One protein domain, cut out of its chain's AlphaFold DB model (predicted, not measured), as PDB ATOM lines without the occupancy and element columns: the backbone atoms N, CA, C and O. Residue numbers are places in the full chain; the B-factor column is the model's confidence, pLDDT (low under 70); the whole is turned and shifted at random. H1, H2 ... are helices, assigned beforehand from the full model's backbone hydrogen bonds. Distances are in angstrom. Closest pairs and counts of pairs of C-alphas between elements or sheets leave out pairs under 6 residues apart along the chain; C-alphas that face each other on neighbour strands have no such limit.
ATOM      1  N   ILE A   2     160.432 197.528 129.695       67.81
ATOM      2  CA  ILE A   2     161.518 198.530 129.805       67.81
ATOM      3  C   ILE A   2     161.032 199.946 130.175       67.81
ATOM      4  O   ILE A   2     161.594 200.554 131.075       67.81
ATOM      5  N   VAL A   3     159.931 200.415 129.572       71.31
ATOM      6  CA  VAL A   3     159.327 201.742 129.843       71.31
ATOM      7  C   VAL A   3     158.869 201.872 131.301       71.31
ATOM      8  O   VAL A   3     159.079 202.877 131.968       71.31
ATOM      9  N   GLU A   4     158.292 200.803 131.840       68.00
ATOM     10  CA  GLU A   4     157.871 200.736 133.239       68.00
ATOM     11  C   GLU A   4     159.068 200.759 134.210       68.00
ATOM     12  O   GLU A   4     158.977 201.265 135.329       68.00
ATOM     13  N   VAL A   5     160.208 200.194 133.798       69.81
ATOM     14  CA  VAL A   5     161.462 200.249 134.560       69.81
ATOM     15  C   VAL A   5     162.026 201.666 134.574       69.81
ATOM     16  O   VAL A   5     162.405 202.118 135.650       69.81
ATOM     17  N   THR A   6     162.001 202.392 133.454       64.94
ATOM     18  CA  THR A   6     162.491 203.778 133.378       64.94
ATOM     19  C   THR A   6     161.613 204.786 134.119       64.94
ATOM     20  O   THR A   6     162.147 205.710 134.724       64.94
ATOM     21  N   ILE A   7     160.290 204.602 134.172       73.31
ATOM     22  CA  ILE A   7     159.402 205.503 134.937       73.31
ATOM     23  C   ILE A   7     159.628 205.361 136.448       73.31
ATOM     24  O   ILE A   7     159.764 206.365 137.147       73.31
ATOM     25  N   ARG A   8     159.743 204.122 136.965       70.38
ATOM     26  CA  ARG A   8     160.056 203.896 138.394       70.38
ATOM     27  C   ARG A   8     161.352 204.577 138.806       70.38
ATOM     28  O   ARG A   8     161.483 204.981 139.945       70.38
ATOM     29  N   LEU A   9     162.277 204.662 137.870       64.06
ATOM     30  CA  LEU A   9     163.642 205.128 138.000       64.06
ATOM     31  C   LEU A   9     163.720 206.666 137.942       64.06
ATOM     32  O   LEU A   9     164.398 207.279 138.761       64.06
ATOM     33  N   PHE A  10     162.912 207.298 137.087       64.06
ATOM     34  CA  PHE A  10     162.731 208.752 137.067       64.06
ATOM     35  C   PHE A  10     162.032 209.279 138.336       64.06
ATOM     36  O   PHE A  10     162.361 210.353 138.838       64.06
ATOM     37  N   ALA A  11     161.120 208.488 138.915       67.19
ATOM     38  CA  ALA A  11     160.372 208.855 140.120       67.19
ATOM     39  C   ALA A  11     161.228 208.978 141.404       67.19
ATOM     40  O   ALA A  11     160.791 209.616 142.359       67.19
ATOM     41  N   TYR A  12     162.444 208.418 141.459       62.78
ATOM     42  CA  TYR A  12     163.329 208.521 142.638       62.78
ATOM     43  C   TYR A  12     164.228 209.777 142.652       62.78
ATOM     44  O   TYR A  12     164.968 209.998 143.609       62.78
ATOM     45  N   GLY A  13     164.179 210.622 141.616       54.88
ATOM     46  CA  GLY A  13     165.309 211.471 141.224       54.88
ATOM     47  C   GLY A  13     165.728 212.661 142.102       54.88
ATOM     48  O   GLY A  13     166.837 213.144 141.898       54.88
ATOM     49  N   MET A  21     172.927 204.985 150.519       62.12
ATOM     50  CA  MET A  21     171.833 204.154 150.000       62.12
ATOM     51  C   MET A  21     171.181 204.726 148.733       62.12
ATOM     52  O   MET A  21     170.650 203.962 147.937       62.12
ATOM     53  N   ASN A  22     171.238 206.042 148.521       65.69
ATOM     54  CA  ASN A  22     170.713 206.656 147.300       65.69
ATOM     55  C   ASN A  22     171.692 206.556 146.128       65.69
ATOM     56  O   ASN A  22     171.279 206.416 144.982       65.69
ATOM     57  N   VAL A  23     172.994 206.584 146.419       71.88
ATOM     58  CA  VAL A  23     174.037 206.413 145.401       71.88
ATOM     59  C   VAL A  23     173.923 205.037 144.750       71.88
ATOM     60  O   VAL A  23     174.013 204.941 143.532       71.88
ATOM     61  N   LEU A  24     173.650 203.984 145.527       74.00
ATOM     62  CA  LEU A  24     173.458 202.637 144.981       74.00
ATOM     63  C   LEU A  24     172.249 202.527 144.045       74.00
ATOM     64  O   LEU A  24     172.352 201.864 143.016       74.00
ATOM     65  N   ASP A  25     171.133 203.177 144.379       75.00
ATOM     66  CA  ASP A  25     169.945 203.181 143.521       75.00
ATOM     67  C   ASP A  25     170.245 203.881 142.194       75.00
ATOM     68  O   ASP A  25     170.084 203.272 141.140       75.00
ATOM     69  N   VAL A  26     170.827 205.086 142.244       74.69
ATOM     70  CA  VAL A  26     171.225 205.860 141.055       74.69
ATOM     71  C   VAL A  26     172.232 205.100 140.190       74.69
ATOM     72  O   VAL A  26     172.078 205.061 138.972       74.69
ATOM     73  N   VAL A  27     173.240 204.464 140.793       79.06
ATOM     74  CA  VAL A  27     174.255 203.684 140.067       79.06
ATOM     75  C   VAL A  27     173.627 202.492 139.352       79.06
ATOM     76  O   VAL A  27     173.917 202.264 138.179       79.06
ATOM     77  N   LEU A  28     172.745 201.743 140.016       75.94
ATOM     78  CA  LEU A  28     172.131 200.566 139.408       75.94
ATOM     79  C   LEU A  28     171.162 200.933 138.280       75.94
ATOM     80  O   LEU A  28     171.084 200.265 137.250       75.94
ATOM     81  N   VAL A  29     170.440 202.026 138.478       76.31
ATOM     82  CA  VAL A  29     169.576 202.670 137.498       76.31
ATOM     83  C   VAL A  29     170.355 203.067 136.241       76.31
ATOM     84  O   VAL A  29     169.940 202.742 135.128       76.31
ATOM     85  N   LEU A  30     171.510 203.712 136.414       79.69
ATOM     86  CA  LEU A  30     172.397 204.102 135.318       79.69
ATOM     87  C   LEU A  30     172.920 202.873 134.576       79.69
ATOM     88  O   LEU A  30     172.836 202.801 133.351       79.69
ATOM     89  N   LEU A  31     173.381 201.874 135.328       78.56
ATOM     90  CA  LEU A  31     173.886 200.621 134.784       78.56
ATOM     91  C   LEU A  31     172.792 199.892 133.984       78.56
ATOM     92  O   LEU A  31     173.058 199.415 132.889       78.56
ATOM     93  N   CYS A  32     171.537 199.913 134.449       77.31
ATOM     94  CA  CYS A  32     170.387 199.371 133.723       77.31
ATOM     95  C   CYS A  32     170.165 200.030 132.355       77.31
ATOM     96  O   CYS A  32     169.857 199.329 131.392       77.31
ATOM     97  N   ILE A  33     170.315 201.352 132.247       80.50
ATOM     98  CA  ILE A  33     170.176 202.060 130.966       80.50
ATOM     99  C   ILE A  33     171.358 201.739 130.049       80.50
ATOM    100  O   ILE A  33     171.148 201.417 128.880       80.50
ATOM    101  N   VAL A  34     172.583 201.760 130.583       82.75
ATOM    102  CA  VAL A  34     173.801 201.426 129.828       82.75
ATOM    103  C   VAL A  34     173.685 200.036 129.216       82.75
ATOM    104  O   VAL A  34     173.907 199.885 128.021       82.75
ATOM    105  N   THR A  35     173.250 199.037 129.984       79.00
ATOM    106  CA  THR A  35     173.060 197.671 129.489       79.00
ATOM    107  C   THR A  35     172.007 197.586 128.380       79.00
ATOM    108  O   THR A  35     172.174 196.826 127.434       79.00
ATOM    109  N   VAL A  36     170.930 198.372 128.437       79.94
ATOM    110  CA  VAL A  36     169.934 198.408 127.350       79.94
ATOM    111  C   VAL A  36     170.538 198.985 126.074       79.94
ATOM    112  O   VAL A  36     170.361 198.403 125.008       79.94
ATOM    113  N   VAL A  37     171.270 200.094 126.176       82.56
ATOM    114  CA  VAL A  37     171.945 200.721 125.028       82.56
ATOM    115  C   VAL A  37     172.983 199.777 124.430       82.56
ATOM    116  O   VAL A  37     173.023 199.599 123.214       82.56
ATOM    117  N   PHE A  38     173.770 199.121 125.284       78.81
ATOM    118  CA  PHE A  38     174.746 198.124 124.865       78.81
ATOM    119  C   PHE A  38     174.057 196.963 124.144       78.81
ATOM    120  O   PHE A  38     174.486 196.598 123.065       78.81
ATOM    121  N   LEU A  39     172.906 196.487 124.631       76.56
ATOM    122  CA  LEU A  39     172.121 195.447 123.961       76.56
ATOM    123  C   LEU A  39     171.642 195.873 122.563       76.56
ATOM    124  O   LEU A  39     171.685 195.066 121.639       76.56
ATOM    125  N   PHE A  40     171.228 197.130 122.373       75.94
ATOM    126  CA  PHE A  40     170.864 197.647 121.045       75.94
ATOM    127  C   PHE A  40     172.067 197.728 120.092       75.94
ATOM    128  O   PHE A  40     171.934 197.410 118.910       75.94
ATOM    129  N   MET A  41     173.241 198.111 120.598       76.44
ATOM    130  CA  MET A  41     174.490 198.149 119.826       76.44
ATOM    131  C   MET A  41     175.040 196.746 119.538       76.44
ATOM    132  O   MET A  41     175.508 196.459 118.437       76.44
ATOM    133  N   ASP A  42     174.925 195.833 120.491       71.31
ATOM    134  CA  ASP A  42     175.330 194.447 120.342       71.31
ATOM    135  C   ASP A  42     174.398 193.709 119.389       71.31
ATOM    136  O   ASP A  42     174.888 192.970 118.548       71.31
ATOM    137  N   CYS A  43     173.088 193.975 119.379       64.31
ATOM    138  CA  CYS A  43     172.195 193.441 118.345       64.31
ATOM    139  C   CYS A  43     172.674 193.754 116.914       64.31
ATOM    140  O   CYS A  43     172.427 192.953 116.015       64.31
ATOM    141  N   THR A  44     173.403 194.859 116.703       66.19
ATOM    142  CA  THR A  44     174.010 195.191 115.403       66.19
ATOM    143  C   THR A  44     175.392 194.553 115.182       66.19
ATOM    144  O   THR A  44     175.797 194.364 114.038       66.19
ATOM    145  N   THR A  45     176.103 194.181 116.254       61.44
ATOM    146  CA  THR A  45     177.515 193.726 116.245       61.44
ATOM    147  C   THR A  45     177.676 192.213 116.510       61.44
ATOM    148  O   THR A  45     178.724 191.624 116.239       61.44
ATOM    149  N   ILE A  46     176.628 191.534 116.988       57.09
ATOM    150  CA  ILE A  46     176.647 190.172 117.562       57.09
ATOM    151  C   ILE A  46     176.970 189.047 116.574       57.09
ATOM    152  O   ILE A  46     177.173 187.906 116.994       57.09
ATOM    153  N   ARG A  47     177.127 189.327 115.278       59.00
ATOM    154  CA  ARG A  47     177.385 188.277 114.283       59.00
ATOM    155  C   ARG A  47     178.726 187.537 114.464       59.00
ATOM    156  O   ARG A  47     178.893 186.498 113.839       59.00
ATOM    157  N   GLY A  48     179.643 188.015 115.320       60.56
ATOM    158  CA  GLY A  48     180.955 187.378 115.551       60.56
ATOM    159  C   GLY A  48     181.389 187.105 117.003       60.56
ATOM    160  O   GLY A  48     182.420 186.472 117.196       60.56
ATOM    161  N   ARG A  49     180.665 187.566 118.036       61.72
ATOM    162  CA  ARG A  49     181.090 187.446 119.460       61.72
ATOM    163  C   ARG A  49     179.929 187.235 120.453       61.72
ATOM    164  O   ARG A  49     180.063 187.481 121.650       61.72
ATOM    165  N   GLY A  50     178.772 186.807 119.943       64.25
ATOM    166  CA  GLY A  50     177.468 186.923 120.607       64.25
ATOM    167  C   GLY A  50     177.188 186.041 121.821       64.25
ATOM    168  O   GLY A  50     176.207 186.274 122.525       64.25
ATOM    169  N   GLU A  51     178.030 185.058 122.110       71.44
ATOM    170  CA  GLU A  51     177.803 184.088 123.189       71.44
ATOM    171  C   GLU A  51     178.053 184.674 124.593       71.44
ATOM    172  O   GLU A  51     177.234 184.505 125.503       71.44
ATOM    173  N   LEU A  52     179.123 185.456 124.762       75.44
ATOM    174  CA  LEU A  52     179.466 186.064 126.054       75.44
ATOM    175  C   LEU A  52     178.583 187.270 126.385       75.44
ATOM    176  O   LEU A  52     178.125 187.404 127.519       75.44
ATOM    177  N   ALA A  53     178.299 188.118 125.392       75.25
ATOM    178  CA  ALA A  53     177.446 189.290 125.568       75.25
ATOM    179  C   ALA A  53     176.043 188.872 126.028       75.25
ATOM    180  O   ALA A  53     175.545 189.364 127.038       75.25
ATOM    181  N   THR A  54     175.445 187.881 125.362       77.25
ATOM    182  CA  THR A  54     174.107 187.380 125.707       77.25
ATOM    183  C   THR A  54     174.061 186.791 127.120       77.25
ATOM    184  O   THR A  54     173.130 187.073 127.875       77.25
ATOM    185  N   THR A  55     175.089 186.037 127.519       84.69
ATOM    186  CA  THR A  55     175.201 185.479 128.877       84.69
ATOM    187  C   THR A  55     175.318 186.582 129.934       84.69
ATOM    188  O   THR A  55     174.611 186.555 130.943       84.69
ATOM    189  N   LEU A  56     176.143 187.604 129.684       81.50
ATOM    190  CA  LEU A  56     176.293 188.753 130.578       81.50
ATOM    191  C   LEU A  56     174.983 189.550 130.694       81.50
ATOM    192  O   LEU A  56     174.575 189.903 131.798       81.50
ATOM    193  N   PHE A  57     174.274 189.764 129.580       78.88
ATOM    194  CA  PHE A  57     172.965 190.423 129.564       78.88
ATOM    195  C   PHE A  57     171.897 189.652 130.351       78.88
ATOM    196  O   PHE A  57     171.056 190.274 131.006       78.88
ATOM    197  N   LEU A  58     171.925 188.314 130.319       80.19
ATOM    198  CA  LEU A  58     171.021 187.463 131.101       80.19
ATOM    199  C   LEU A  58     171.266 187.613 132.606       80.19
ATOM    200  O   LEU A  58     170.319 187.846 133.360       80.19
ATOM    201  N   VAL A  59     172.530 187.550 133.032       84.62
ATOM    202  CA  VAL A  59     172.920 187.771 134.435       84.62
ATOM    203  C   VAL A  59     172.537 189.183 134.876       84.62
ATOM    204  O   VAL A  59     171.941 189.366 135.935       84.62
ATOM    205  N   PHE A  60     172.780 190.179 134.026       81.88
ATOM    206  CA  PHE A  60     172.475 191.570 134.325       81.88
ATOM    207  C   PHE A  60     170.970 191.823 134.514       81.88
ATOM    208  O   PHE A  60     170.544 192.460 135.482       81.88
ATOM    209  N   ARG A  61     170.133 191.272 133.623       81.56
ATOM    210  CA  ARG A  61     168.667 191.310 133.769       81.56
ATOM    211  C   ARG A  61     168.214 190.658 135.071       81.56
ATOM    212  O   ARG A  61     167.307 191.180 135.722       81.56
ATOM    213  N   ASN A  62     168.852 189.556 135.458       82.56
ATOM    214  CA  ASN A  62     168.567 188.864 136.708       82.56
ATOM    215  C   ASN A  62     168.910 189.740 137.931       82.56
ATOM    216  O   ASN A  62     168.100 189.849 138.852       82.56
ATOM    217  N   THR A  63     170.030 190.471 137.900       81.88
ATOM    218  CA  THR A  63     170.407 191.421 138.963       81.88
ATOM    219  C   THR A  63     169.393 192.559 139.121       81.88
ATOM    220  O   THR A  63     168.983 192.864 140.242       81.88
ATOM    221  N   ILE A  64     168.924 193.160 138.018       78.94
ATOM    222  CA  ILE A  64     167.912 194.236 138.065       78.94
ATOM    223  C   ILE A  64     166.602 193.734 138.689       78.94
ATOM    224  O   ILE A  64     165.973 194.436 139.490       78.94
ATOM    225  N   GLN A  65     166.180 192.516 138.334       84.06
ATOM    226  CA  GLN A  65     164.978 191.902 138.899       84.06
ATOM    227  C   GLN A  65     165.117 191.690 140.410       84.06
ATOM    228  O   GLN A  65     164.214 192.062 141.165       84.06
ATOM    229  N   PHE A  66     166.265 191.179 140.863       84.56
ATOM    230  CA  PHE A  66     166.535 190.970 142.286       84.56
ATOM    231  C   PHE A  66     166.589 192.289 143.066       84.56
ATOM    232  O   PHE A  66     166.091 192.388 144.188       84.56
ATOM    233  N   PHE A  67     167.132 193.345 142.466       80.44
ATOM    234  CA  PHE A  67     167.200 194.646 143.115       80.44
ATOM    235  C   PHE A  67     165.836 195.327 143.267       80.44
ATOM    236  O   PHE A  67     165.566 195.926 144.309       80.44
ATOM    237  N   ARG A  68     164.931 195.201 142.285       80.06
ATOM    238  CA  ARG A  68     163.533 195.657 142.445       80.06
ATOM    239  C   ARG A  68     162.898 195.035 143.690       80.06
ATOM    240  O   ARG A  68     162.210 195.731 144.438       80.06
ATOM    241  N   LEU A  69     163.166 193.750 143.923       82.06
ATOM    242  CA  LEU A  69     162.712 193.041 145.113       82.06
ATOM    243  C   LEU A  69     163.403 193.565 146.381       82.06
ATOM    244  O   LEU A  69     162.726 193.834 147.371       82.06
ATOM    245  N   PHE A  70     164.718 193.796 146.345       81.56
ATOM    246  CA  PHE A  70     165.471 194.374 147.463       81.56
ATOM    247  C   PHE A  70     164.930 195.750 147.890       81.56
ATOM    248  O   PHE A  70     164.684 195.986 149.076       81.56
ATOM    249  N   ASN A  71     164.659 196.634 146.927       74.25
ATOM    250  CA  ASN A  71     164.053 197.941 147.178       74.25
ATOM    251  C   ASN A  71     162.648 197.820 147.783       74.25
ATOM    252  O   ASN A  71     162.320 198.540 148.729       74.25
ATOM    253  N   MET A  72     161.827 196.886 147.291       75.75
ATOM    254  CA  MET A  72     160.492 196.643 147.844       75.75
ATOM    255  C   MET A  72     160.552 196.110 149.281       75.75
ATOM    256  O   MET A  72     159.838 196.606 150.148       75.75
ATOM    257  N   ILE A  73     161.464 195.178 149.573       76.00
ATOM    258  CA  ILE A  73     161.694 194.667 150.932       76.00
ATOM    259  C   ILE A  73     162.179 195.786 151.853       76.00
ATOM    260  O   ILE A  73     161.753 195.860 153.003       76.00
ATOM    261  N   ARG A  74     163.040 196.692 151.385       70.38
ATOM    262  CA  ARG A  74     163.524 197.798 152.216       70.38
ATOM    263  C   ARG A  74     162.435 198.823 152.524       70.38
ATOM    264  O   ARG A  74     162.325 199.239 153.678       70.38
ATOM    265  N   LYS A  75     161.598 199.170 151.543       64.06
ATOM    266  CA  LYS A  75     160.395 199.985 151.771       64.06
ATOM    267  C   LYS A  75     159.439 199.299 152.746       64.06
ATOM    268  O   LYS A  75     158.933 199.945 153.658       64.06
ATOM    269  N   ASN A  76     159.297 197.977 152.639       69.19
ATOM    270  CA  ASN A  76     158.524 197.188 153.590       69.19
ATOM    271  C   ASN A  76     159.134 197.227 155.004       69.19
ATOM    272  O   ASN A  76     158.418 197.447 155.970       69.19
ATOM    273  N   LYS A  77     160.462 197.127 155.162       62.22
ATOM    274  CA  LYS A  77     161.123 197.266 156.475       62.22
ATOM    275  C   LYS A  77     160.911 198.650 157.089       62.22
ATOM    276  O   LYS A  77     160.699 198.743 158.294       62.22
ATOM    277  N   GLN A  78     160.932 199.719 156.294       58.75
ATOM    278  CA  GLN A  78     160.597 201.063 156.780       58.75
ATOM    279  C   GLN A  78     159.126 201.168 157.202       58.75
ATOM    280  O   GLN A  78     158.843 201.808 158.212       58.75
ATOM    281  N   HIS A  79     158.217 200.490 156.496       56.50
ATOM    282  CA  HIS A  79     156.800 200.414 156.854       56.50
ATOM    283  C   HIS A  79     156.559 199.573 158.120       56.50
ATOM    284  O   HIS A  79     155.837 200.016 159.002       56.50
ATOM    285  N   LEU A  80     157.242 198.435 158.291       57.59
ATOM    286  CA  LEU A  80     157.192 197.622 159.517       57.59
ATOM    287  C   LEU A  80     157.818 198.342 160.720       57.59
ATOM    288  O   LEU A  80     157.317 198.235 161.835       57.59
ATOM    289  N   THR A  81     158.892 199.109 160.507       53.97
ATOM    290  CA  THR A  81     159.528 199.887 161.584       53.97
ATOM    291  C   THR A  81     158.682 201.113 161.968       53.97
ATOM    292  O   THR A  81     158.692 201.522 163.126       53.97
ATOM    293  N   ARG A  82     157.903 201.683 161.030       51.97
ATOM    294  CA  ARG A  82     156.905 202.740 161.301       51.97
ATOM    295  C   ARG A  82     155.574 202.211 161.841       51.97
ATOM    296  O   ARG A  82     154.938 202.923 162.607       51.97
ATOM    297  N   GLY A  83     155.188 200.981 161.503       50.94
ATOM    298  CA  GLY A  83     153.977 200.309 161.996       50.94
ATOM    299  C   GLY A  83     154.033 199.944 163.481       50.94
ATOM    300  O   GLY A  83     153.023 199.592 164.077       50.94
ATOM    301  N   LYS A  84     155.200 200.093 164.118       50.94
ATOM    302  CA  LYS A  84     155.368 199.989 165.567       50.94
ATOM    303  C   LYS A  84     155.259 201.368 166.223       50.94
ATOM    304  O   LYS A  84     156.216 201.818 166.841       50.94
TER     305      LYS A  84
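AT A GLANCE: This is residues 2 to 13 and 21 to 84 of the 152 residues of an uncharacterized protein of Basidiobolus meristosporus CBS 931.73 (UniProt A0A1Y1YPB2). The model is a long helical hairpin, H2 and H3 side by side and running opposite ways, with H3 the longer arm. Residues 72 to 84, of which 72 to 82 belong to H3, stick out beyond the body, and the short helix H1 lies loosely beside H2, apart from H3. The printed part has 76 residues with three named helices, in the order H1, H2, H3, and no named strand; the class is all helix. The whole is loose, with a radius of gyration of the C-alphas of 15.7 A, and a rod in outline, spanning 58 by 21 by 20 A.

HOW THE PARTS SIT: H1, residues 2 to 10, is close to but not clearly touching H2, residues 21 to 45; their closest C-alphas, those of Leu 9 and Val 29, are 6.4 A apart. The two run opposite ways at a shallow tilt of 30 degrees. H2 and H3, residues 50 to 82, form a helical hairpin and touch, H3 with residues 50 to 64 alone. Their closest C-alphas, those of Cys 32 and Ile 64, are 7.2 A apart, and they run opposite ways at a shallow tilt of 23 degrees. H1 and H3 are apart. In H1 and H3 every O i to N i+4 pair is within hydrogen-bond range; in H2, 19 of 21 are.

IN THESE COORDINATES: H1 begins at C-alpha 2, at (161.518, 198.530, 129.805), and measures 12.6 A from first to last C-alpha. H2 measures 35.8 A and ends at C-alpha 45, at (177.515, 193.726, 116.245). H3 measures 48.3 A and ends at C-alpha 82, at (156.905, 202.740, 161.301).

THE WHOLE: The C-alphas of Gly 48 and Lys 84, the two farthest apart, are 57.6 A apart. Residues 14 to 20 are not printed, and C-alphas 13 and 21 are 13.2 A apart across the cut. The link from H2 to H3 is tight. Mean pLDDT of the printed part is 71.7; 29 residues are under 70, among them residues 43 to 50 and 75 to 84.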